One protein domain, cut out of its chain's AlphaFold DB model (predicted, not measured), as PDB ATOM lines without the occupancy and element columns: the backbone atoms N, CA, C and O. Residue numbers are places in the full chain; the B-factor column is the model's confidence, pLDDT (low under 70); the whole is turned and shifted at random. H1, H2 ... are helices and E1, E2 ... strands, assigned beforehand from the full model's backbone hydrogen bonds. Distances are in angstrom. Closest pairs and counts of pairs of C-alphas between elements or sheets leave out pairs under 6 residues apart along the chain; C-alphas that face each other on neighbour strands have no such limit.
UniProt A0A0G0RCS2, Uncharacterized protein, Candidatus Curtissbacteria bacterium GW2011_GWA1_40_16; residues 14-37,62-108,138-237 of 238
ATOM      1  N   SER A  14      35.329  36.290 -32.076       54.56
ATOM      2  CA  SER A  14      35.770  35.812 -30.752       54.56
ATOM      3  C   SER A  14      34.732  34.907 -30.080       54.56
ATOM      4  O   SER A  14      35.090  33.916 -29.452       54.56
ATOM      5  N   SER A  15      33.440  35.196 -30.259       65.69
ATOM      6  CA  SER A  15      32.354  34.427 -29.638       65.69
ATOM      7  C   SER A  15      32.168  33.048 -30.280       65.69
ATOM      8  O   SER A  15      31.867  32.075 -29.589       65.69
ATOM      9  N   GLY A  16      32.381  32.937 -31.596       76.00
ATOM     10  CA  GLY A  16      32.294  31.665 -32.315       76.00
ATOM     11  C   GLY A  16      33.405  30.682 -31.934       76.00
ATOM     12  O   GLY A  16      33.144  29.490 -31.776       76.00
ATOM     13  N   GLU A  17      34.631  31.175 -31.758       84.00
ATOM     14  CA  GLU A  17      35.778  30.358 -31.352       84.00
ATOM     15  C   GLU A  17      35.684  29.926 -29.881       84.00
ATOM     16  O   GLU A  17      35.919  28.758 -29.565       84.00
ATOM     17  N   GLU A  18      35.258  30.824 -28.988       88.00
ATOM     18  CA  GLU A  18      34.985  30.508 -27.579       88.00
ATOM     19  C   GLU A  18      33.928  29.402 -27.439       88.00
ATOM     20  O   GLU A  18      34.125  28.441 -26.688       88.00
ATOM     21  N   LEU A  19      32.841  29.482 -28.214       88.94
ATOM     22  CA  LEU A  19      31.792  28.465 -28.245       88.94
ATOM     23  C   LEU A  19      32.318  27.100 -28.710       88.94
ATOM     24  O   LEU A  19      32.016  26.071 -28.103       88.94
ATOM     25  N   GLU A  20      33.088  27.081 -29.798       91.06
ATOM     26  CA  GLU A  20      33.668  25.862 -30.366       91.06
ATOM     27  C   GLU A  20      34.659  25.214 -29.385       91.06
ATOM     28  O   GLU A  20      34.644  23.998 -29.190       91.06
ATOM     29  N   ASN A  21      35.479  26.021 -28.708       93.75
ATOM     30  CA  ASN A  21      36.413  25.548 -27.690       93.75
ATOM     31  C   ASN A  21      35.679  24.970 -26.478       93.75
ATOM     32  O   ASN A  21      36.009  23.868 -26.034       93.75
ATOM     33  N   ARG A  22      34.628  25.645 -25.999       94.81
ATOM     34  CA  ARG A  22      33.800  25.139 -24.898       94.81
ATOM     35  C   ARG A  22      33.109  23.825 -25.262       94.81
ATOM     36  O   ARG A  22      33.059  22.903 -24.449       94.81
ATOM     37  N   ALA A  23      32.607  23.708 -26.490       93.75
ATOM     38  CA  ALA A  23      32.000  22.480 -26.995       93.75
ATOM     39  C   ALA A  23      33.004  21.316 -27.047       93.75
ATOM     40  O   ALA A  23      32.663  20.201 -26.652       93.75
ATOM     41  N   LYS A  24      34.244  21.567 -27.483       91.00
ATOM     42  CA  LYS A  24      35.327  20.567 -27.493       91.00
ATOM     43  C   LYS A  24      35.745  20.138 -26.090       91.00
ATOM     44  O   LYS A  24      35.948  18.946 -25.857       91.00
ATOM     45  N   GLU A  25      35.845  21.084 -25.162       92.56
ATOM     46  CA  GLU A  25      36.159  20.814 -23.758       92.56
ATOM     47  C   GLU A  25      35.094  19.904 -23.130       92.56
ATOM     48  O   GLU A  25      35.414  18.810 -22.665       92.56
ATOM     49  N   LEU A  26      33.814  20.298 -23.201       91.69
ATOM     50  CA  LEU A  26      32.721  19.478 -22.674       91.69
ATOM     51  C   LEU A  26      32.597  18.149 -23.425       91.69
ATOM     52  O   LEU A  26      32.320  17.127 -22.809       91.69
ATOM     53  N   GLY A  27      32.861  18.122 -24.735       87.25
ATOM     54  CA  GLY A  27      32.916  16.887 -25.515       87.25
ATOM     55  C   GLY A  27      33.994  15.922 -25.015       87.25
ATOM     56  O   GLY A  27      33.746  14.723 -24.925       87.25
ATOM     57  N   THR A  28      35.166  16.430 -24.628       84.00
ATOM     58  CA  THR A  28      36.265  15.628 -24.060       84.00
ATOM     59  C   THR A  28      35.912  15.097 -22.670       84.00
ATOM     60  O   THR A  28      36.158  13.929 -22.365       84.00
ATOM     61  N   LEU A  29      35.271  15.920 -21.835       84.38
ATOM     62  CA  LEU A  29      34.765  15.484 -20.531       84.38
ATOM     63  C   LEU A  29      33.681  14.411 -20.679       84.38
ATOM     64  O   LEU A  29      33.724  13.395 -19.996       84.38
ATOM     65  N   THR A  30      32.758  14.560 -21.626       85.88
ATOM     66  CA  THR A  30      31.750  13.533 -21.924       85.88
ATOM     67  C   THR A  30      32.384  12.246 -22.430       85.88
ATOM     68  O   THR A  30      31.968  11.164 -22.027       85.88
ATOM     69  N   LYS A  31      33.422  12.342 -23.263       76.81
ATOM     70  CA  LYS A  31      34.198  11.183 -23.713       76.81
ATOM     71  C   LYS A  31      35.058  10.554 -22.625       76.81
ATOM     72  O   LYS A  31      35.629   9.530 -22.919       76.81
ATOM     73  N   SER A  32      35.201  11.122 -21.429       74.62
ATOM     74  CA  SER A  32      35.963  10.499 -20.327       74.62
ATOM     75  C   SER A  32      35.065  10.074 -19.168       74.62
ATOM     76  O   SER A  32      35.299   9.052 -18.540       74.62
ATOM     77  N   GLN A  33      34.000  10.825 -18.904       75.44
ATOM     78  CA  GLN A  33      33.127  10.636 -17.742       75.44
ATOM     79  C   GLN A  33      31.724  10.167 -18.113       75.44
ATOM     80  O   GLN A  33      30.955   9.757 -17.248       75.44
ATOM     81  N   GLY A  34      31.354  10.314 -19.381       67.12
ATOM     82  CA  GLY A  34      30.039   9.992 -19.888       67.12
ATOM     83  C   GLY A  34      29.980   8.626 -20.551       67.12
ATOM     84  O   GLY A  34      30.927   7.841 -20.604       67.12
ATOM     85  N   MET A  35      28.795   8.385 -21.077       72.44
ATOM     86  CA  MET A  35      28.406   7.230 -21.845       72.44
ATOM     87  C   MET A  35      27.930   7.746 -23.200       72.44
ATOM     88  O   MET A  35      26.956   8.496 -23.281       72.44
ATOM     89  N   GLY A  36      28.613   7.365 -24.274       65.81
ATOM     90  CA  GLY A  36      28.250   7.753 -25.642       65.81
ATOM     91  C   GLY A  36      27.825   6.551 -26.471       65.81
ATOM     92  O   GLY A  36      28.320   5.455 -26.257       65.81
ATOM     93  N   GLN A  37      26.927   6.727 -27.431       61.56
ATOM     94  CA  GLN A  37      26.463   5.632 -28.286       61.56
ATOM     95  C   GLN A  37      27.619   4.974 -29.099       61.56
ATOM     96  O   GLN A  37      28.223   5.637 -29.940       61.56
ATOM     97  N   LEU A  62      31.871   3.471 -22.295       49.34
ATOM     98  CA  LEU A  62      32.466   4.197 -21.182       49.34
ATOM     99  C   LEU A  62      33.550   5.119 -21.706       49.34
ATOM    100  O   LEU A  62      34.341   4.699 -22.544       49.34
ATOM    101  N   GLY A  63      33.639   6.332 -21.179       42.91
ATOM    102  CA  GLY A  63      34.607   7.294 -21.680       42.91
ATOM    103  C   GLY A  63      36.049   6.770 -21.845       42.91
ATOM    104  O   GLY A  63      36.680   6.972 -22.879       42.91
ATOM    105  N   ASP A  64      36.551   5.972 -20.907       43.03
ATOM    106  CA  ASP A  64      37.920   5.439 -20.984       43.03
ATOM    107  C   ASP A  64      38.147   4.424 -22.127       43.03
ATOM    108  O   ASP A  64      39.256   4.314 -22.653       43.03
ATOM    109  N   GLU A  65      37.104   3.714 -22.565       44.53
ATOM    110  CA  GLU A  65      37.159   2.805 -23.722       44.53
ATOM    111  C   GLU A  65      37.173   3.577 -25.061       44.53
ATOM    112  O   GLU A  65      37.564   3.023 -26.088       44.53
ATOM    113  N   VAL A  66      36.793   4.863 -25.053       45.12
ATOM    114  CA  VAL A  66      36.721   5.754 -26.230       45.12
ATOM    115  C   VAL A  66      38.077   6.345 -26.606       45.12
ATOM    116  O   VAL A  66      38.344   6.577 -27.784       45.12
ATOM    117  N   ILE A  67      38.942   6.599 -25.620       42.09
ATOM    118  CA  ILE A  67      40.187   7.373 -25.790       42.09
ATOM    119  C   ILE A  67      41.166   6.702 -26.772       42.09
ATOM    120  O   ILE A  67      41.991   7.382 -27.378       42.09
ATOM    121  N   ASN A  68      41.059   5.384 -26.970       40.00
ATOM    122  CA  ASN A  68      42.044   4.602 -27.719       40.00
ATOM    123  C   ASN A  68      41.568   4.074 -29.086       40.00
ATOM    124  O   ASN A  68      42.375   3.453 -29.778       40.00
ATOM    125  N   ASP A  69      40.314   4.304 -29.503       44.56
ATOM    126  CA  ASP A  69      39.802   3.760 -30.775       44.56
ATOM    127  C   ASP A  69      38.877   4.732 -31.536       44.56
ATOM    128  O   ASP A  69      37.650   4.616 -31.567       44.56
ATOM    129  N   GLU A  70      39.485   5.711 -32.210       41.19
ATOM    130  CA  GLU A  70      38.786   6.692 -33.055       41.19
ATOM    131  C   GLU A  70      38.090   6.066 -34.288       41.19
ATOM    132  O   GLU A  70      37.333   6.748 -34.984       41.19
ATOM    133  N   ARG A  71      38.325   4.777 -34.596       40.28
ATOM    134  CA  ARG A  71      37.825   4.118 -35.819       40.28
ATOM    135  C   ARG A  71      36.472   3.424 -35.664       40.28
ATOM    136  O   ARG A  71      35.838   3.130 -36.678       40.28
ATOM    137  N   GLU A  72      35.993   3.186 -34.447       43.31
ATOM    138  CA  GLU A  72      34.763   2.413 -34.215       43.31
ATOM    139  C   GLU A  72      33.458   3.231 -34.261       43.31
ATOM    140  O   GLU A  72      32.364   2.671 -34.212       43.31
ATOM    141  N   TYR A  73      33.540   4.553 -34.416       44.81
ATOM    142  CA  TYR A  73      32.384   5.450 -34.304       44.81
ATOM    143  C   TYR A  73      31.482   5.546 -35.544       44.81
ATOM    144  O   TYR A  73      30.422   6.170 -35.479       44.81
ATOM    145  N   TYR A  74      31.849   4.933 -36.676       48.41
ATOM    146  CA  TYR A  74      31.229   5.282 -37.959       48.41
ATOM    147  C   TYR A  74      30.718   4.078 -38.751       48.41
ATOM    148  O   TYR A  74      31.328   3.617 -39.715       48.41
ATOM    149  N   LYS A  75      29.491   3.653 -38.428       50.28
ATOM    150  CA  LYS A  75      28.551   3.156 -39.445       50.28
ATOM    151  C   LYS A  75      27.340   4.076 -39.527       50.28
ATOM    152  O   LYS A  75      26.331   3.900 -38.856       50.28
ATOM    153  N   LEU A  76      27.456   5.034 -40.438       50.62
ATOM    154  CA  LEU A  76      26.474   6.064 -40.772       50.62
ATOM    155  C   LEU A  76      25.048   5.528 -41.007       50.62
ATOM    156  O   LEU A  76      24.080   6.195 -40.675       50.62
ATOM    157  N   LEU A  77      24.905   4.305 -41.523       50.56
ATOM    158  CA  LEU A  77      23.609   3.703 -41.857       50.56
ATOM    159  C   LEU A  77      22.747   3.318 -40.640       50.56
ATOM    160  O   LEU A  77      21.534   3.217 -40.790       50.56
ATOM    161  N   GLU A  78      23.338   3.109 -39.460       51.38
ATOM    162  CA  GLU A  78      22.605   2.711 -38.241       51.38
ATOM    163  C   GLU A  78      22.179   3.917 -37.380       51.38
ATOM    164  O   GLU A  78      21.287   3.805 -36.540       51.38
ATOM    165  N   LEU A  79      22.789   5.083 -37.629       56.22
ATOM    166  CA  LEU A  79      22.404   6.393 -37.084       56.22
ATOM    167  C   LEU A  79      21.158   6.965 -37.758       56.22
ATOM    168  O   LEU A  79      20.442   7.783 -37.179       56.22
ATOM    169  N   ILE A  80      20.943   6.555 -39.006       59.28
ATOM    170  CA  ILE A  80      19.835   6.989 -39.833       59.28
ATOM    171  C   ILE A  80      18.597   6.233 -39.380       59.28
ATOM    172  O   ILE A  80      18.405   5.056 -39.691       59.28
ATOM    173  N   VAL A  81      17.736   6.934 -38.659       58.41
ATOM    174  CA  VAL A  81      16.436   6.415 -38.271       58.41
ATOM    175  C   VAL A  81      15.442   6.984 -39.278       58.41
ATOM    176  O   VAL A  81      15.214   8.197 -39.321       58.41
ATOM    177  N   PRO A  82      14.838   6.151 -40.145       51.78
ATOM    178  CA  PRO A  82      13.669   6.608 -40.875       51.78
ATOM    179  C   PRO A  82      12.637   6.968 -39.811       51.78
ATOM    180  O   PRO A  82      12.446   6.175 -38.884       51.78
ATOM    181  N   VAL A  83      11.997   8.137 -39.902       51.84
ATOM    182  CA  VAL A  83      10.955   8.525 -38.946       51.84
ATOM    183  C   VAL A  83       9.799   7.524 -39.052       51.84
ATOM    184  O   VAL A  83       8.880   7.650 -39.851       51.84
ATOM    185  N   TYR A  84       9.896   6.477 -38.242       46.91
ATOM    186  CA  TYR A  84       8.824   5.579 -37.831       46.91
ATOM    187  C   TYR A  84       8.386   5.913 -36.397       46.91
ATOM    188  O   TYR A  84       7.545   5.221 -35.821       46.91
ATOM    189  N   GLY A  85       8.983   6.957 -35.808       48.19
ATOM    190  CA  GLY A  85       8.707   7.416 -34.460       48.19
ATOM    191  C   GLY A  85       7.265   7.881 -34.355       48.19
ATOM    192  O   GLY A  85       6.873   8.863 -34.970       48.19
ATOM    193  N   ARG A  86       6.478   7.190 -33.529       51.66
ATOM    194  CA  ARG A  86       5.172   7.679 -33.063       51.66
ATOM    195  C   ARG A  86       5.312   8.844 -32.075       51.66
ATOM    196  O   ARG A  86       4.311   9.226 -31.479       51.66
ATOM    197  N   ASP A  87       6.530   9.342 -31.844       59.62
ATOM    198  CA  ASP A  87       6.753  10.459 -30.936       59.62
ATOM    199  C   ASP A  87       6.201  11.732 -31.590       59.62
ATOM    200  O   ASP A  87       6.727  12.163 -32.621       59.62
ATOM    201  N   PRO A  88       5.134  12.326 -31.029       60.75
ATOM    202  CA  PRO A  88       4.419  13.442 -31.645       60.75
ATOM    203  C   PRO A  88       5.286  14.693 -31.836       60.75
ATOM    204  O   PRO A  88       4.889  15.596 -32.567       60.75
ATOM    205  N   ILE A  89       6.460  14.759 -31.200       68.38
ATOM    206  CA  ILE A  89       7.388  15.882 -31.352       68.38
ATOM    207  C   ILE A  89       8.222  15.821 -32.640       68.38
ATOM    208  O   ILE A  89       8.722  16.843 -33.106       68.38
ATOM    209  N   CYS A  90       8.377  14.628 -33.218       63.38
ATOM    210  CA  CYS A  90       9.162  14.399 -34.425       63.38
ATOM    211  C   CYS A  90       8.253  14.469 -35.662       63.38
ATOM    212  O   CYS A  90       7.917  13.446 -36.258       63.38
ATOM    213  N   ASP A  91       7.822  15.674 -36.050       64.12
ATOM    214  CA  ASP A  91       7.022  15.869 -37.267       64.12
ATOM    215  C   ASP A  91       7.916  16.007 -38.508       64.12
ATOM    216  O   ASP A  91       8.585  17.025 -38.698       64.12
ATOM    217  N   SER A  92       7.862  15.003 -39.390       57.41
ATOM    218  CA  SER A  92       8.570  14.957 -40.682       57.41
ATOM    219  C   SER A  92       8.365  16.181 -41.592       57.41
ATOM    220  O   SER A  92       9.152  16.391 -42.515       57.41
ATOM    221  N   LYS A  93       7.329  16.998 -41.353       61.69
ATOM    222  CA  LYS A  93       7.069  18.242 -42.094       61.69
ATOM    223  C   LYS A  93       7.925  19.423 -41.624       61.69
ATOM    224  O   LYS A  93       7.993  20.428 -42.324       61.69
ATOM    225  N   GLN A  94       8.602  19.310 -40.482       70.56
ATOM    226  CA  GLN A  94       9.373  20.387 -39.851       70.56
ATOM    227  C   GLN A  94      10.882  20.191 -40.040       70.56
ATOM    228  O   GLN A  94      11.655  20.179 -39.088       70.56
ATOM    229  N   THR A  95      11.319  20.052 -41.293       72.19
ATOM    230  CA  THR A  95      12.738  19.807 -41.633       72.19
ATOM    231  C   THR A  95      13.690  20.942 -41.238       72.19
ATOM    232  O   THR A  95      14.894  20.719 -41.170       72.19
ATOM    233  N   GLN A  96      13.159  22.135 -40.944       83.44
ATOM    234  CA  GLN A  96      13.915  23.306 -40.484       83.44
ATOM    235  C   GLN A  96      14.205  23.304 -38.974       83.44
ATOM    236  O   GLN A  96      14.902  24.194 -38.482       83.44
ATOM    237  N   ARG A  97      13.681  22.321 -38.235       86.94
ATOM    238  CA  ARG A  97      13.817  22.220 -36.785       86.94
ATOM    239  C   ARG A  97      14.782  21.115 -36.400       86.94
ATOM    240  O   ARG A  97      14.629  19.966 -36.813       86.94
ATOM    241  N   GLN A  98      15.730  21.453 -35.539       89.38
ATOM    242  CA  GLN A  98      16.469  20.471 -34.756       89.38
ATOM    243  C   GLN A  98      15.815  20.302 -33.390       89.38
ATOM    244  O   GLN A  98      15.171  21.219 -32.880       89.38
ATOM    245  N   LEU A  99      15.981  19.130 -32.795       89.88
ATOM    246  CA  LEU A  99      15.359  18.796 -31.520       89.88
ATOM    247  C   LEU A  99      16.414  18.280 -30.553       89.88
ATOM    248  O   LEU A  99      17.154  17.357 -30.875       89.88
ATOM    249  N   LEU A 100      16.447  18.852 -29.356       93.81
ATOM    250  CA  LEU A 100      17.226  18.352 -28.236       93.81
ATOM    251  C   LEU A 100      16.274  17.888 -27.134       93.81
ATOM    252  O   LEU A 100      15.512  18.687 -26.591       93.81
ATOM    253  N   LEU A 101      16.339  16.607 -26.789       92.69
ATOM    254  CA  LEU A 101      15.639  16.034 -25.647       92.69
ATOM    255  C   LEU A 101      16.592  15.896 -24.464       92.69
ATOM    256  O   LEU A 101      17.695  15.368 -24.618       92.69
ATOM    257  N   ILE A 102      16.131  16.309 -23.288       95.12
ATOM    258  CA  ILE A 102      16.816  16.124 -22.008       95.12
ATOM    259  C   ILE A 102      15.987  15.132 -21.192       95.12
ATOM    260  O   ILE A 102      14.859  15.424 -20.800       95.12
ATOM    261  N   ASN A 103      16.521  13.937 -20.966       91.62
ATOM    262  CA  ASN A 103      15.825  12.834 -20.306       91.62
ATOM    263  C   ASN A 103      16.571  12.404 -19.041       91.62
ATOM    264  O   ASN A 103      17.792  12.531 -18.958       91.62
ATOM    265  N   LYS A 104      15.857  11.802 -18.082       90.12
ATOM    266  CA  LYS A 104      16.518  10.952 -17.080       90.12
ATOM    267  C   LYS A 104      17.100   9.746 -17.806       90.12
ATOM    268  O   LYS A 104      16.385   9.083 -18.563       90.12
ATOM    269  N   TYR A 105      18.382   9.477 -17.595       85.19
ATOM    270  CA  TYR A 105      19.025   8.308 -18.164       85.19
ATOM    271  C   TYR A 105      18.376   7.046 -17.602       85.19
ATOM    272  O   TYR A 105      18.186   6.899 -16.393       85.19
ATOM    273  N   LYS A 106      18.043   6.123 -18.501       77.38
ATOM    274  CA  LYS A 106      17.648   4.764 -18.151       77.38
ATOM    275  C   LYS A 106      18.651   3.813 -18.791       77.38
ATOM    276  O   LYS A 106      18.851   3.919 -20.004       77.38
ATOM    277  N   PRO A 107      19.256   2.896 -18.017       72.38
ATOM    278  CA  PRO A 107      20.155   1.900 -18.574       72.38
ATOM    279  C   PRO A 107      19.491   1.154 -19.738       72.38
ATOM    280  O   PRO A 107      18.311   0.794 -19.639       72.38
ATOM    281  N   PRO A 108      20.205   0.934 -20.854       68.62
ATOM    282  CA  PRO A 108      19.669   0.144 -21.946       68.62
ATOM    283  C   PRO A 108      19.425  -1.288 -21.469       68.62
ATOM    284  O   PRO A 108      20.213  -1.854 -20.716       68.62
ATOM    285  N   GLY A 138      25.535   4.861 -13.572       52.78
ATOM    286  CA  GLY A 138      24.283   4.231 -13.162       52.78
ATOM    287  C   GLY A 138      24.464   3.806 -11.709       52.78
ATOM    288  O   GLY A 138      25.319   3.000 -11.386       52.78
ATOM    289  N   GLU A 139      23.783   4.410 -10.762       60.47
ATOM    290  CA  GLU A 139      22.335   4.396 -10.680       60.47
ATOM    291  C   GLU A 139      21.883   5.708 -10.022       60.47
ATOM    292  O   GLU A 139      22.525   6.187  -9.092       60.47
ATOM    293  N   GLU A 140      20.795   6.278 -10.543       62.31
ATOM    294  CA  GLU A 140      20.149   7.527 -10.102       62.31
ATOM    295  C   GLU A 140      20.759   8.835 -10.680       62.31
ATOM    296  O   GLU A 140      21.966   9.023 -10.810       62.31
ATOM    297  N   ASP A 141      19.872   9.719 -11.147       79.25
ATOM    298  CA  ASP A 141      20.100  11.114 -11.582       79.25
ATOM    299  C   ASP A 141      20.957  11.426 -12.819       79.25
ATOM    300  O   ASP A 141      21.033  12.588 -13.228       79.25
ATOM    301  N   TRP A 142      21.553  10.436 -13.482       87.62
ATOM    302  CA  TRP A 142      22.221  10.672 -14.768       87.62
ATOM    303  C   TRP A 142      21.268  11.263 -15.807       87.62
ATOM    304  O   TRP A 142      20.088  10.905 -15.878       87.62
ATOM    305  N   ILE A 143      21.799  12.142 -16.658       91.00
ATOM    306  CA  ILE A 143      21.016  12.853 -17.669       91.00
ATOM    307  C   ILE A 143      21.420  12.377 -19.056       91.00
ATOM    308  O   ILE A 143      22.604  12.322 -19.390       91.00
ATOM    309  N   GLN A 144      20.424  12.041 -19.870       89.12
ATOM    310  CA  GLN A 144      20.589  11.698 -21.273       89.12
ATOM    311  C   GLN A 144      20.191  12.881 -22.154       89.12
ATOM    312  O   GLN A 144      19.065  13.371 -22.080       89.12
ATOM    313  N   PHE A 145      21.096  13.269 -23.044       91.81
ATOM    314  CA  PHE A 145      20.849  14.214 -24.121       91.81
ATOM    315  C   PHE A 145      20.668  13.449 -25.429       91.81
ATOM    316  O   PHE A 145      21.574  12.731 -25.863       91.81
ATOM    317  N   THR A 146      19.512  13.627 -26.069       87.81
ATOM    318  CA  THR A 146      19.249  13.096 -27.410       87.81
ATOM    319  C   THR A 146      19.063  14.236 -28.391       87.81
ATOM    320  O   THR A 146      18.139  15.034 -28.249       87.81
ATOM    321  N   TYR A 147      19.917  14.298 -29.404       88.69
ATOM    322  CA  TYR A 147      19.879  15.330 -30.427       88.69
ATOM    323  C   TYR A 147      19.442  14.748 -31.768       88.69
ATOM    324  O   TYR A 147      20.048  13.806 -32.285       88.69
ATOM    325  N   PHE A 148      18.371  15.316 -32.316       86.12
ATOM    326  CA  PHE A 148      17.770  14.918 -33.576       86.12
ATOM    327  C   PHE A 148      17.971  15.980 -34.643       86.12
ATOM    328  O   PHE A 148      17.769  17.179 -34.419       86.12
ATOM    329  N   MET A 149      18.299  15.508 -35.840       84.06
ATOM    330  CA  MET A 149      18.489  16.352 -37.013       84.06
ATOM    331  C   MET A 149      17.914  15.684 -38.251       84.06
ATOM    332  O   MET A 149      18.098  14.485 -38.449       84.06
ATOM    333  N   TYR A 150      17.267  16.464 -39.113       80.94
ATOM    334  CA  TYR A 150      16.823  15.996 -40.423       80.94
ATOM    335  C   TYR A 150      17.978  15.940 -41.415       80.94
ATOM    336  O   TYR A 150      18.810  16.847 -41.472       80.94
ATOM    337  N   ILE A 151      17.990  14.894 -42.240       79.75
ATOM    338  CA  ILE A 151      19.052  14.662 -43.217       79.75
ATOM    339  C   ILE A 151      18.536  14.491 -44.636       79.75
ATOM    340  O   ILE A 151      17.431  13.998 -44.862       79.75
ATOM    341  N   GLN A 152      19.375  14.869 -45.597       77.12
ATOM    342  CA  GLN A 152      19.128  14.580 -46.999       77.12
ATOM    343  C   GLN A 152      19.357  13.093 -47.242       77.12
ATOM    344  O   GLN A 152      20.483  12.598 -47.239       77.12
ATOM    345  N   HIS A 153      18.267  12.370 -47.453       71.75
ATOM    346  CA  HIS A 153      18.282  10.940 -47.695       71.75
ATOM    347  C   HIS A 153      17.219  10.586 -48.739       71.75
ATOM    348  O   HIS A 153      16.271  11.341 -48.952       71.75
ATOM    349  N   HIS A 154      17.345   9.425 -49.387       65.44
ATOM    350  CA  HIS A 154      16.407   9.010 -50.439       65.44
ATOM    351  C   HIS A 154      14.959   8.847 -49.936       65.44
ATOM    352  O   HIS A 154      14.027   8.817 -50.735       65.44
ATOM    353  N   ARG A 155      14.763   8.746 -48.615       65.50
ATOM    354  CA  ARG A 155      13.447   8.763 -47.966       65.50
ATOM    355  C   ARG A 155      13.205  10.143 -47.342       65.50
ATOM    356  O   ARG A 155      13.979  10.533 -46.465       65.50
ATOM    357  N   PRO A 156      12.151  10.873 -47.741       63.94
ATOM    358  CA  PRO A 156      11.779  12.129 -47.096       63.94
ATOM    359  C   PRO A 156      11.526  11.954 -45.593       63.94
ATOM    360  O   PRO A 156      11.040  10.909 -45.165       63.94
ATOM    361  N   GLY A 157      11.848  12.981 -44.802       65.69
ATOM    362  CA  GLY A 157      11.620  12.970 -43.354       65.69
ATOM    363  C   GLY A 157      12.552  12.036 -42.582       65.69
ATOM    364  O   GLY A 157      12.193  11.583 -41.505       65.69
ATOM    365  N   THR A 158      13.726  11.709 -43.121       73.31
ATOM    366  CA  THR A 158      14.718  10.886 -42.419       73.31
ATOM    367  C   THR A 158      15.503  11.729 -41.413       73.31
ATOM    368  O   THR A 158      15.909  12.849 -41.737       73.31
ATOM    369  N   THR A 159      15.754  11.188 -40.219       76.44
ATOM    370  CA  THR A 159      16.526  11.859 -39.168       76.44
ATOM    371  C   THR A 159      17.746  11.052 -38.735       76.44
ATOM    372  O   THR A 159      17.855   9.849 -38.976       76.44
ATOM    373  N   ILE A 160      18.677  11.744 -38.087       77.38
ATOM    374  CA  ILE A 160      19.716  11.148 -37.249       77.38
ATOM    375  C   ILE A 160      19.358  11.387 -35.793       77.38
ATOM    376  O   ILE A 160      18.875  12.463 -35.446       77.38
ATOM    377  N   GLU A 161      19.638  10.389 -34.964       80.06
ATOM    378  CA  GLU A 161      19.489  10.423 -33.514       80.06
ATOM    379  C   GLU A 161      20.862  10.210 -32.861       80.06
ATOM    380  O   GLU A 161      21.465   9.144 -33.011       80.06
ATOM    381  N   LEU A 162      21.348  11.217 -32.130       80.12
ATOM    382  CA  LEU A 162      22.611  11.166 -31.392       80.12
ATOM    383  C   LEU A 162      22.347  11.170 -29.897       80.12
ATOM    384  O   LEU A 162      21.698  12.084 -29.395       80.12
ATOM    385  N   ASN A 163      22.877  10.177 -29.183       80.31
ATOM    386  CA  ASN A 163      22.661  10.034 -27.748       80.31
ATOM    387  C   ASN A 163      23.963  10.074 -26.959       80.31
ATOM    388  O   ASN A 163      24.921   9.364 -27.272       80.31
ATOM    389  N   VAL A 164      23.931  10.830 -25.866       83.12
ATOM    390  CA  VAL A 164      24.928  10.760 -24.799       83.12
ATOM    391  C   VAL A 164      24.244  10.803 -23.442       83.12
ATOM    392  O   VAL A 164      23.239  11.488 -23.273       83.12
ATOM    393  N   ALA A 165      24.792  10.080 -22.479       85.75
ATOM    394  CA  ALA A 165      24.407  10.144 -21.080       85.75
ATOM    395  C   ALA A 165      25.609  10.589 -20.249       85.75
ATOM    396  O   ALA A 165      26.727  10.134 -20.476       85.75
ATOM    397  N   VAL A 166      25.395  11.501 -19.311       86.19
ATOM    398  CA  VAL A 166      26.467  12.124 -18.527       86.19
ATOM    399  C   VAL A 166      26.074  12.236 -17.052       86.19
ATOM    400  O   VAL A 166      24.876  12.275 -16.739       86.19
ATOM    401  N   PRO A 167      27.059  12.321 -16.138       87.06
ATOM    402  CA  PRO A 167      26.787  12.569 -14.729       87.06
ATOM    403  C   PRO A 167      26.164  13.964 -14.501       87.06
ATOM    404  O   PRO A 167      26.386  14.876 -15.306       87.06
ATOM    405  N   PRO A 168      25.434  14.168 -13.386       89.56
ATOM    406  CA  PRO A 168      24.686  15.404 -13.119       89.56
ATOM    407  C   PRO A 168      25.512  16.694 -13.201       89.56
ATOM    408  O   PRO A 168      25.039  17.701 -13.722       89.56
ATOM    409  N   ASP A 169      26.752  16.688 -12.711       91.00
ATOM    410  CA  ASP A 169      27.580  17.902 -12.696       91.00
ATOM    411  C   ASP A 169      28.062  18.306 -14.092       91.00
ATOM    412  O   ASP A 169      28.154  19.495 -14.400       91.00
ATOM    413  N   LEU A 170      28.303  17.329 -14.968       92.12
ATOM    414  CA  LEU A 170      28.581  17.591 -16.376       92.12
ATOM    415  C   LEU A 170      27.301  18.002 -17.120       92.12
ATOM    416  O   LEU A 170      27.338  18.927 -17.929       92.12
ATOM    417  N   ALA A 171      26.156  17.389 -16.792       94.19
ATOM    418  CA  ALA A 171      24.857  17.772 -17.343       94.19
ATOM    419  C   ALA A 171      24.538  19.252 -17.081       94.19
ATOM    420  O   ALA A 171      24.184  19.963 -18.015       94.19
ATOM    421  N   LYS A 172      24.759  19.746 -15.853       95.50
ATOM    422  CA  LYS A 172      24.577  21.169 -15.503       95.50
ATOM    423  C   LYS A 172      25.425  22.099 -16.374       95.50
ATOM    424  O   LYS A 172      24.940  23.138 -16.812       95.50
ATOM    425  N   GLN A 173      26.680  21.732 -16.643       96.19
ATOM    426  CA  GLN A 173      27.566  22.536 -17.492       96.19
ATOM    427  C   GLN A 173      27.094  22.571 -18.949       96.19
ATOM    428  O   GLN A 173      27.144  23.624 -19.581       96.19
ATOM    429  N   ILE A 174      26.617  21.436 -19.467       96.25
ATOM    430  CA  ILE A 174      26.042  21.341 -20.812       96.25
ATOM    431  C   ILE A 174      24.747  22.160 -20.888       96.25
ATOM    432  O   ILE A 174      24.590  22.953 -21.808       96.25
ATOM    433  N   GLU A 175      23.847  22.023 -19.913       95.62
ATOM    434  CA  GLU A 175      22.588  22.775 -19.838       95.62
ATOM    435  C   GLU A 175      22.823  24.289 -19.781       95.62
ATOM    436  O   GLU A 175      22.166  25.020 -20.519       95.62
ATOM    437  N   SER A 176      23.797  24.754 -18.990       95.69
ATOM    438  CA  SER A 176      24.198  26.168 -18.967       95.69
ATOM    439  C   SER A 176      24.665  26.634 -20.346       95.69
ATOM    440  O   SER A 176      24.159  27.622 -20.864       95.69
ATOM    441  N   ALA A 177      25.559  25.884 -20.995       94.69
ATOM    442  CA  ALA A 177      26.067  26.256 -22.314       94.69
ATOM    443  C   ALA A 177      24.969  26.253 -23.397       94.69
ATOM    444  O   ALA A 177      24.988  27.081 -24.309       94.69
ATOM    445  N   ILE A 178      23.982  25.356 -23.282       93.31
ATOM    446  CA  ILE A 178      22.782  25.374 -24.123       93.31
ATOM    447  C   ILE A 178      21.996  26.654 -23.862       93.31
ATOM    448  O   ILE A 178      21.650  27.335 -24.821       93.31
ATOM    449  N   GLN A 179      21.695  26.981 -22.599       92.00
ATOM    450  CA  GLN A 179      20.965  28.194 -22.205       92.00
ATOM    451  C   GLN A 179      21.615  29.464 -22.756       92.00
ATOM    452  O   GLN A 179      20.906  30.288 -23.329       92.00
ATOM    453  N   ASP A 180      22.937  29.555 -22.673       91.25
ATOM    454  CA  ASP A 180      23.689  30.726 -23.115       91.25
ATOM    455  C   ASP A 180      23.703  30.881 -24.642       91.25
ATOM    456  O   ASP A 180      23.732  32.006 -25.149       91.25
ATOM    457  N   HIS A 181      23.687  29.775 -25.400       92.31
ATOM    458  CA  HIS A 181      23.862  29.847 -26.847       92.31
ATOM    459  C   HIS A 181      23.114  28.754 -27.637       92.31
ATOM    460  O   HIS A 181      23.437  27.567 -27.530       92.31
ATOM    461  N   PRO A 182      22.184  29.115 -28.552       92.06
ATOM    462  CA  PRO A 182      21.358  28.135 -29.260       92.06
ATOM    463  C   PRO A 182      22.166  27.199 -30.164       92.06
ATOM    464  O   PRO A 182      21.759  26.060 -30.348       92.06
ATOM    465  N   TYR A 183      23.321  27.617 -30.697       92.38
ATOM    466  CA  TYR A 183      24.171  26.741 -31.521       92.38
ATOM    467  C   TYR A 183      24.995  25.728 -30.725       92.38
ATOM    468  O   TYR A 183      25.631  24.866 -31.334       92.38
ATOM    469  N   PHE A 184      25.041  25.834 -29.393       94.88
ATOM    470  CA  PHE A 184      25.894  24.970 -28.584       94.88
ATOM    471  C   PHE A 184      25.635  23.468 -28.814       94.88
ATOM    472  O   PHE A 184      26.615  22.756 -29.032       94.88
ATOM    473  N   PRO A 185      24.378  22.965 -28.873       93.62
ATOM    474  CA  PRO A 185      24.107  21.563 -29.196       93.62
ATOM    475  C   PRO A 185      24.775  21.094 -30.488       93.62
ATOM    476  O   PRO A 185      25.424  20.053 -30.489       93.62
ATOM    477  N   ASP A 186      24.688  21.874 -31.570       90.69
ATOM    478  CA  ASP A 186      25.307  21.511 -32.850       90.69
ATOM    479  C   ASP A 186      26.824  21.331 -32.709       90.69
ATOM    480  O   ASP A 186      27.386  20.329 -33.153       90.69
ATOM    481  N   ARG A 187      27.489  22.288 -32.052       91.62
ATOM    482  CA  ARG A 187      28.945  22.259 -31.839       91.62
ATOM    483  C   ARG A 187      29.358  21.108 -30.935       91.62
ATOM    484  O   ARG A 187      30.293  20.376 -31.248       91.62
ATOM    485  N   TYR A 188      28.628  20.918 -29.843       92.12
ATOM    486  CA  TYR A 188      28.882  19.873 -28.865       92.12
ATOM    487  C   TYR A 188      28.762  18.476 -29.484       92.12
ATOM    488  O   TYR A 188      29.687  17.671 -29.384       92.12
ATOM    489  N   PHE A 189      27.678  18.199 -30.213       87.06
ATOM    490  CA  PHE A 189      27.504  16.907 -30.875       87.06
ATOM    491  C   PHE A 189      28.485  16.701 -32.041       87.06
ATOM    492  O   PHE A 189      28.949  15.582 -32.244       87.06
ATOM    493  N   LYS A 190      28.903  17.752 -32.756       84.19
ATOM    494  CA  LYS A 190      30.005  17.647 -33.732       84.19
ATOM    495  C   LYS A 190      31.347  17.304 -33.088       84.19
ATOM    496  O   LYS A 190      32.098  16.516 -33.656       84.19
ATOM    497  N   ALA A 191      31.650  17.858 -31.915       84.06
ATOM    498  CA  ALA A 191      32.870  17.531 -31.176       84.06
ATOM    499  C   ALA A 191      32.863  16.081 -30.654       84.06
ATOM    500  O   ALA A 191      33.898  15.404 -30.622       84.06
ATOM    501  N   LEU A 192      31.685  15.583 -30.270       79.94
ATOM    502  CA  LEU A 192      31.489  14.192 -29.867       79.94
ATOM    503  C   LEU A 192      31.632  13.219 -31.037       79.94
ATOM    504  O   LEU A 192      32.262  12.176 -30.876       79.94
ATOM    505  N   PHE A 193      31.107  13.590 -32.204       76.62
ATOM    506  CA  PHE A 193      31.052  12.751 -33.398       76.62
ATOM    507  C   PHE A 193      31.729  13.439 -34.603       76.62
ATOM    508  O   PHE A 193      31.054  13.808 -35.574       76.62
ATOM    509  N   PRO A 194      33.062  13.637 -34.569       73.38
ATOM    510  CA  PRO A 194      33.777  14.367 -35.616       73.38
ATOM    511  C   PRO A 194      33.612  13.690 -36.982       73.38
ATOM    512  O   PRO A 194      33.520  12.475 -37.071       73.38
ATOM    513  N   GLY A 195      33.526  14.449 -38.074       70.94
ATOM    514  CA  GLY A 195      33.398  13.878 -39.425       70.94
ATOM    515  C   GLY A 195      32.035  13.254 -39.763       70.94
ATOM    516  O   GLY A 195      31.804  12.908 -40.921       70.94
ATOM    517  N   MET A 196      31.094  13.173 -38.813       73.44
ATOM    518  CA  MET A 196      29.722  12.735 -39.098       73.44
ATOM    519  C   MET A 196      29.000  13.696 -40.053       73.44
ATOM    520  O   MET A 196      28.225  13.256 -40.900       73.44
ATOM    521  N   PHE A 197      29.277  14.996 -39.938       73.50
ATOM    522  CA  PHE A 197      28.738  16.049 -40.798       73.50
ATOM    523  C   PHE A 197      29.888  16.738 -41.520       73.50
ATOM    524  O   PHE A 197      30.876  17.115 -40.887       73.50
ATOM    525  N   GLY A 198      29.762  16.909 -42.831       68.06
ATOM    526  CA  GLY A 198      30.837  17.442 -43.653       68.06
ATOM    527  C   GLY A 198      30.549  17.328 -45.143       68.06
ATOM    528  O   GLY A 198      29.541  16.760 -45.566       68.06
ATOM    529  N   GLU A 199      31.459  17.881 -45.939       67.50
ATOM    530  CA  GLU A 199      31.321  17.957 -47.395       67.50
ATOM    531  C   GLU A 199      31.564  16.608 -48.094       67.50
ATOM    532  O   GLU A 199      31.021  16.369 -49.178       67.50
ATOM    533  N   ASP A 200      32.338  15.696 -47.484       71.75
ATOM    534  CA  ASP A 200      32.592  14.370 -48.060       71.75
ATOM    535  C   ASP A 200      31.398  13.431 -47.846       71.75
ATOM    536  O   ASP A 200      31.312  12.665 -46.886       71.75
ATOM    537  N   LYS A 201      30.490  13.442 -48.822       69.62
ATOM    538  CA  LYS A 201      29.280  12.607 -48.866       69.62
ATOM    539  C   LYS A 201      29.535  11.093 -48.830       69.62
ATOM    540  O   LYS A 201      28.577  10.330 -48.741       69.62
ATOM    541  N   ARG A 202      30.786  10.627 -48.946       65.12
ATOM    542  CA  ARG A 202      31.123   9.195 -48.831       65.12
ATOM    543  C   ARG A 202      31.165   8.722 -47.383       65.12
ATOM    544  O   ARG A 202      30.966   7.534 -47.139       65.12
ATOM    545  N   ILE A 203      31.454   9.629 -46.453       63.34
ATOM    546  CA  ILE A 203      31.678   9.318 -45.035       63.34
ATOM    547  C   ILE A 203      30.854  10.197 -44.088       63.34
ATOM    548  O   ILE A 203      30.703   9.842 -42.922       63.34
ATOM    549  N   SER A 204      30.293  11.299 -44.588       72.69
ATOM    550  CA  SER A 204      29.502  12.261 -43.827       72.69
ATOM    551  C   SER A 204      28.063  12.344 -44.332       72.69
ATOM    552  O   SER A 204      27.767  12.087 -45.502       72.69
ATOM    553  N   VAL A 205      27.157  12.746 -43.443       75.75
ATOM    554  CA  VAL A 205      25.759  13.014 -43.775       75.75
ATOM    555  C   VAL A 205      25.560  14.483 -44.100       75.75
ATOM    556  O   VAL A 205      26.020  15.359 -43.371       75.75
ATOM    557  N   THR A 206      24.812  14.745 -45.172       78.94
ATOM    558  CA  THR A 206      24.299  16.080 -45.491       78.94
ATOM    559  C   THR A 206      22.982  16.308 -44.760       78.94
ATOM    560  O   THR A 206      22.054  15.499 -44.871       78.94
ATOM    561  N   ARG A 207      22.870  17.411 -44.021       81.19
ATOM    562  CA  ARG A 207      21.658  17.735 -43.251       81.19
ATOM    563  C   ARG A 207      20.718  18.656 -44.020       81.19
ATOM    564  O   ARG A 207      21.103  19.297 -44.993       81.19
ATOM    565  N   HIS A 208      19.460  18.714 -43.597       83.19
ATOM    566  CA  HIS A 208      18.597  19.828 -43.981       83.19
ATOM    567  C   HIS A 208      19.029  21.098 -43.227       83.19
ATOM    568  O   HIS A 208      19.455  20.990 -42.074       83.19
ATOM    569  N   PRO A 209      18.923  22.292 -43.840       86.19
ATOM    570  CA  PRO A 209      19.177  23.536 -43.135       86.19
ATOM    571  C   PRO A 209      18.189  23.691 -41.992       86.19
ATOM    572  O   PRO A 209      16.993  23.451 -42.176       86.19
ATOM    573  N   ALA A 210      18.683  24.125 -40.839       88.75
ATOM    574  CA  ALA A 210      17.854  24.349 -39.667       88.75
ATOM    575  C   ALA A 210      17.853  25.826 -39.279       88.75
ATOM    576  O   ALA A 210      18.906  26.458 -39.224       88.75
ATOM    577  N   THR A 211      16.675  26.368 -38.996       91.38
ATOM    578  CA  THR A 211      16.478  27.749 -38.534       91.38
ATOM    579  C   THR A 211      16.102  27.810 -37.063       91.38
ATOM    580  O   THR A 211      16.203  28.865 -36.452       91.38
ATOM    581  N   GLU A 212      15.719  26.679 -36.476       92.56
ATOM    582  CA  GLU A 212      15.262  26.619 -35.098       92.56
ATOM    583  C   GLU A 212      15.733  25.359 -34.366       92.56
ATOM    584  O   GLU A 212      15.948  24.293 -34.953       92.56
ATOM    585  N   LEU A 213      15.857  25.508 -33.051       93.38
ATOM    586  CA  LEU A 213      16.118  24.461 -32.081       93.38
ATOM    587  C   LEU A 213      14.932  24.370 -31.129       93.38
ATOM    588  O   LEU A 213      14.578  25.350 -30.479       93.38
ATOM    589  N   LEU A 214      14.357  23.185 -30.991       93.56
ATOM    590  CA  LEU A 214      13.398  22.883 -29.940       93.56
ATOM    591  C   LEU A 214      14.111  22.121 -28.822       93.56
ATOM    592  O   LEU A 214      14.613  21.023 -29.050       93.56
ATOM    593  N   VAL A 215      14.159  22.696 -27.622       95.56
ATOM    594  CA  VAL A 215      14.723  22.054 -26.426       95.56
ATOM    595  C   VAL A 215      13.583  21.565 -25.548       95.56
ATOM    596  O   VAL A 215      12.717  22.347 -25.161       95.56
ATOM    597  N   VAL A 216      13.548  20.271 -25.241       94.50
ATOM    598  CA  VAL A 216      12.441  19.662 -24.493       94.50
ATOM    599  C   VAL A 216      12.989  18.883 -23.317       94.50
ATOM    600  O   VAL A 216      13.712  17.900 -23.477       94.50
ATOM    601  N   ASP A 217      12.593  19.313 -22.126       95.19
ATOM    602  CA  ASP A 217      12.886  18.609 -20.887       95.19
ATOM    603  C   ASP A 217      11.793  17.575 -20.597       95.19
ATOM    604  O   ASP A 217      10.603  17.889 -20.507       95.19
ATOM    605  N   ARG A 218      12.208  16.319 -20.475       93.19
ATOM    606  CA  ARG A 218      11.363  15.148 -20.229       93.19
ATOM    607  C   ARG A 218      11.743  14.423 -18.940       93.19
ATOM    608  O   ARG A 218      11.259  13.317 -18.698       93.19
ATOM    609  N   ARG A 219      12.594  15.022 -18.098       92.44
ATOM    610  CA  ARG A 219      13.076  14.409 -16.848       92.44
ATOM    611  C   ARG A 219      11.937  14.071 -15.885       92.44
ATOM    612  O   ARG A 219      11.949  12.997 -15.285       92.44
ATOM    613  N   GLU A 220      10.941  14.948 -15.787       91.12
ATOM    614  CA  GLU A 220       9.764  14.754 -14.925       91.12
ATOM    615  C   GLU A 220       8.570  14.132 -15.661       91.12
ATOM    616  O   GLU A 220       7.807  13.364 -15.082       91.12
ATOM    617  N   ASN A 221       8.423  14.416 -16.958       90.44
ATOM    618  CA  ASN A 221       7.358  13.863 -17.789       90.44
ATOM    619  C   ASN A 221       7.921  13.346 -19.128       90.44
ATOM    620  O   ASN A 221       8.119  14.140 -20.050       90.44
ATOM    621  N   PRO A 222       8.104  12.019 -19.285       86.06
ATOM    622  CA  PRO A 222       8.594  11.416 -20.526       86.06
ATOM    623  C   PRO A 222       7.720  11.674 -21.759       86.06
ATOM    624  O   PRO A 222       8.202  11.553 -22.880       86.06
ATOM    625  N   GLN A 223       6.443  12.018 -21.562       87.00
ATOM    626  CA  GLN A 223       5.503  12.346 -22.637       87.00
ATOM    627  C   GLN A 223       5.438  13.852 -22.922       87.00
ATOM    628  O   GLN A 223       4.583  14.290 -23.689       87.00
ATOM    629  N   ASN A 224       6.298  14.665 -22.301       87.06
ATOM    630  CA  ASN A 224       6.293  16.098 -22.538       87.06
ATOM    631  C   ASN A 224       6.649  16.409 -24.000       87.06
ATOM    632  O   ASN A 224       7.704  16.023 -24.514       87.06
ATOM    633  N   THR A 225       5.752  17.131 -24.662       85.00
ATOM    634  CA  THR A 225       5.948  17.666 -26.012       85.00
ATOM    635  C   THR A 225       6.127  19.178 -26.014       85.00
ATOM    636  O   THR A 225       6.474  19.744 -27.047       85.00
ATOM    637  N   ALA A 226       5.859  19.839 -24.885       84.06
ATOM    638  CA  ALA A 226       6.089  21.261 -24.722       84.06
ATOM    639  C   ALA A 226       7.588  21.492 -24.523       84.06
ATOM    640  O   ALA A 226       8.206  20.927 -23.621       84.06
ATOM    641  N   GLY A 227       8.171  22.313 -25.386       87.81
ATOM    642  CA  GLY A 227       9.581  22.657 -25.342       87.81
ATOM    643  C   GLY A 227       9.794  24.140 -25.558       87.81
ATOM    644  O   GLY A 227       8.897  24.868 -25.986       87.81
ATOM    645  N   GLU A 228      11.007  24.575 -25.269       93.19
ATOM    646  CA  GLU A 228      11.470  25.917 -25.557       93.19
ATOM    647  C   GLU A 228      11.948  25.975 -27.010       93.19
ATOM    648  O   GLU A 228      12.898  25.288 -27.393       93.19
ATOM    649  N   LEU A 229      11.269  26.776 -27.831       92.25
ATOM    650  CA  LEU A 229      11.677  27.014 -29.208       92.25
ATOM    651  C   LEU A 229      12.648  28.192 -29.261       92.25
ATOM    652  O   LEU A 229      12.303  29.311 -28.884       92.25
ATOM    653  N   ARG A 230      13.843  27.946 -29.785       93.19
ATOM    654  CA  ARG A 230      14.904  28.936 -29.959       93.19
ATOM    655  C   ARG A 230      15.201  29.114 -31.434       93.19
ATOM    656  O   ARG A 230      15.352  28.138 -32.163       93.19
ATOM    657  N   GLN A 231      15.301  30.361 -31.869       91.94
ATOM    658  CA  GLN A 231      15.660  30.684 -33.246       91.94
ATOM    659  C   GLN A 231      17.178  30.765 -33.376       91.94
ATOM    660  O   GLN A 231      17.856  31.323 -32.510       91.94
ATOM    661  N   TYR A 232      17.711  30.221 -34.464       90.69
ATOM    662  CA  TYR A 232      19.100  30.439 -34.821       90.69
ATOM    663  C   TYR A 232      19.252  31.832 -35.446       90.69
ATOM    664  O   TYR A 232      18.539  32.139 -36.401       90.69
ATOM    665  N   PRO A 233      20.200  32.663 -34.970       87.19
ATOM    666  CA  PRO A 233      20.534  33.946 -35.598       87.19
ATOM    667  C   PRO A 233      20.790  33.854 -37.113       87.19
ATOM    668  O   PRO A 233      20.429  34.742 -37.878       87.19
ATOM    669  N   GLN A 234      21.399  32.753 -37.541       87.69
ATOM    670  CA  GLN A 234      21.653  32.355 -38.921       87.69
ATOM    671  C   GLN A 234      21.354  30.859 -39.100       87.69
ATOM    672  O   GLN A 234      21.683  30.064 -38.215       87.69
ATOM    673  N   PRO A 235      20.796  30.429 -40.242       86.31
ATOM    674  CA  PRO A 235      20.518  29.019 -40.463       86.31
ATOM    675  C   PRO A 235      21.779  28.163 -40.335       86.31
ATOM    676  O   PRO A 235      22.837  28.494 -40.869       86.31
ATOM    677  N   ILE A 236      21.651  27.026 -39.661       84.56
ATOM    678  CA  ILE A 236      22.677  25.994 -39.688       84.56
ATOM    679  C   ILE A 236      22.736  25.435 -41.123       84.56
ATOM    680  O   ILE A 236      21.702  24.990 -41.629       84.56
ATOM    681  N   PRO A 237      23.908  25.460 -41.790       77.56
ATOM    682  CA  PRO A 237      24.028  25.090 -43.201       77.56
ATOM    683  C   PRO A 237      23.978  23.571 -43.417       77.56
ATOM    684  O   PRO A 237      24.069  22.805 -42.452       77.56
TER     685      PRO A 237
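This is residues 14 to 37, 62 to 108 and 138 to 237 of the 238 residues of an uncharacterized protein of Candidatus Curtissbacteria bacterium GW2011_GWA1_40_16 (UniProt A0A0G0RCS2). A strongly twisted sheet of seven strands makes a wall, with the long strands E3 to E7 as its main part and the short E1 and E2 both beside E5, and a group of three helices, H1, H4 and H5, packs on one side of it. H5 lies between the sheet and H1, H1 crosses H5 and reaches the sheet with its last residues, H4 starts close to the end of E5, and the small helices H2 and H3 lie near E1 and E2. The printed part has 171 residues with five named helices and seven named strands, which follow one another along the chain as H1, E1, H2, H3, E2, E3, E4, E5, H4, H5, E6 and E7, and the class is mixed, helices and strands. The sheet is branched and mixed: E3 and E6 are parallel, and its other neighbour pairs, E1 and E5, E2 and E5, E3 and E4, E4 and E5, and E6 and E7, are antiparallel. The whole is compact, with a radius of gyration of the C-alphas of 15.4 A, and its outline is rounded, with spans of 38 by 37 by 37 A.

The sheet holds E1, residues 35 to 37; E2, residues 80 to 82; E3, residues 97 to 104; E4, residues 143 to 150; E5, residues 158 to 166; E6, residues 210 to 217; and E7, residues 228 to 236. E5 has three neighbours: E1, beside its residues 163 to 165, and E2, beside its residues 158 to 160, lie on one side of it, and E4 on the other side. N 35 and O 165, 2.8 A apart, are within hydrogen-bond range, as are N 81 and O 159 at 2.9 A. E4 and E5 form an antiparallel hairpin, with N 147 and O 162 at 2.8 A. E3 is antiparallel to E4, with N 101 and O 146 at 2.8 A, and parallel to E6, with N 100 and O 214 at 2.9 A. E6 and E7 form a second hairpin, with N 213 and O 230 at 2.8 A, and E7 bends by 91 degrees at residue 233. H5, residues 184 to 192, is on the sheet; its closest C-alpha pair with E4 is Tyr 147 and Pro 185, 7.6 A apart. The hub is H1, residues 14 to 33, which only grazes the sheet, with its residues 29 to 33. H1 touches H5 at a steep tilt of 50 degrees, the same way, the closest C-alphas being those of Ala 23 and Tyr 188, 4.5 A apart. With its residues 26 to 30 alone, H1 touches H4, residues 168 to 180, at a shallow tilt of 18 degrees, opposite ways; the closest C-alphas, of Leu 26 and Ile 174, are 7.2 A apart. H4 is on the sheet at a height of 8.0 A; it lies only just over E5, with 3 of its C-alphas falling on that strand, and runs along the strands, at 17 degrees to E5 on the local plane. H4 and H5 only just touch, with 3 pairs of C-alphas within 8 A, and only at the corner; the closest C-alphas are those of Ile 178 and Phe 184, 5.5 A apart. H2, residues 63 to 66, touches residues 30 to 33 of H1, with the C-alphas of Ser 32 and Gly 63 closest at 3.7 A. H3, residues 76 to 79, only grazes the sheet, its Leu 79 C-alpha 5.5 A from that of Ile 160, and is apart from H1. In H1, H4 and H5 every O i to N i+4 pair is within hydrogen-bond range, while H2 and H3 are too short for such a pair.

E5 is 26.7 A from first to last C-alpha, E4 23.3 A, E3 22.9 A, E6 20.3 A and E7 18.0 A. H1 is 28.5 A long, from C-alpha 14 at (35.770, 35.812, -30.752) to C-alpha 33 at (33.127, 10.636, -17.742). H4 measures 18.3 A and H5 12.2 A; E1, E2, H2 and H3 are short. E7 ends with C-alpha 236 at (22.677, 25.994, -39.688).

The two C-alphas farthest apart, of Ser 14 and Arg 86, are 41.6 A apart. Residues 38 to 61 are not printed, with C-alphas 37 and 62 9.4 A apart across the cut; residues 109 to 137 are not printed either, with C-alphas 108 and 138 10.7 A apart. Of the links printed whole, E2 to E3 and H5 to E6 are long. The mean pLDDT of the printed part is 77.4, and 50 residues are under 70, among them residues 62 to 93.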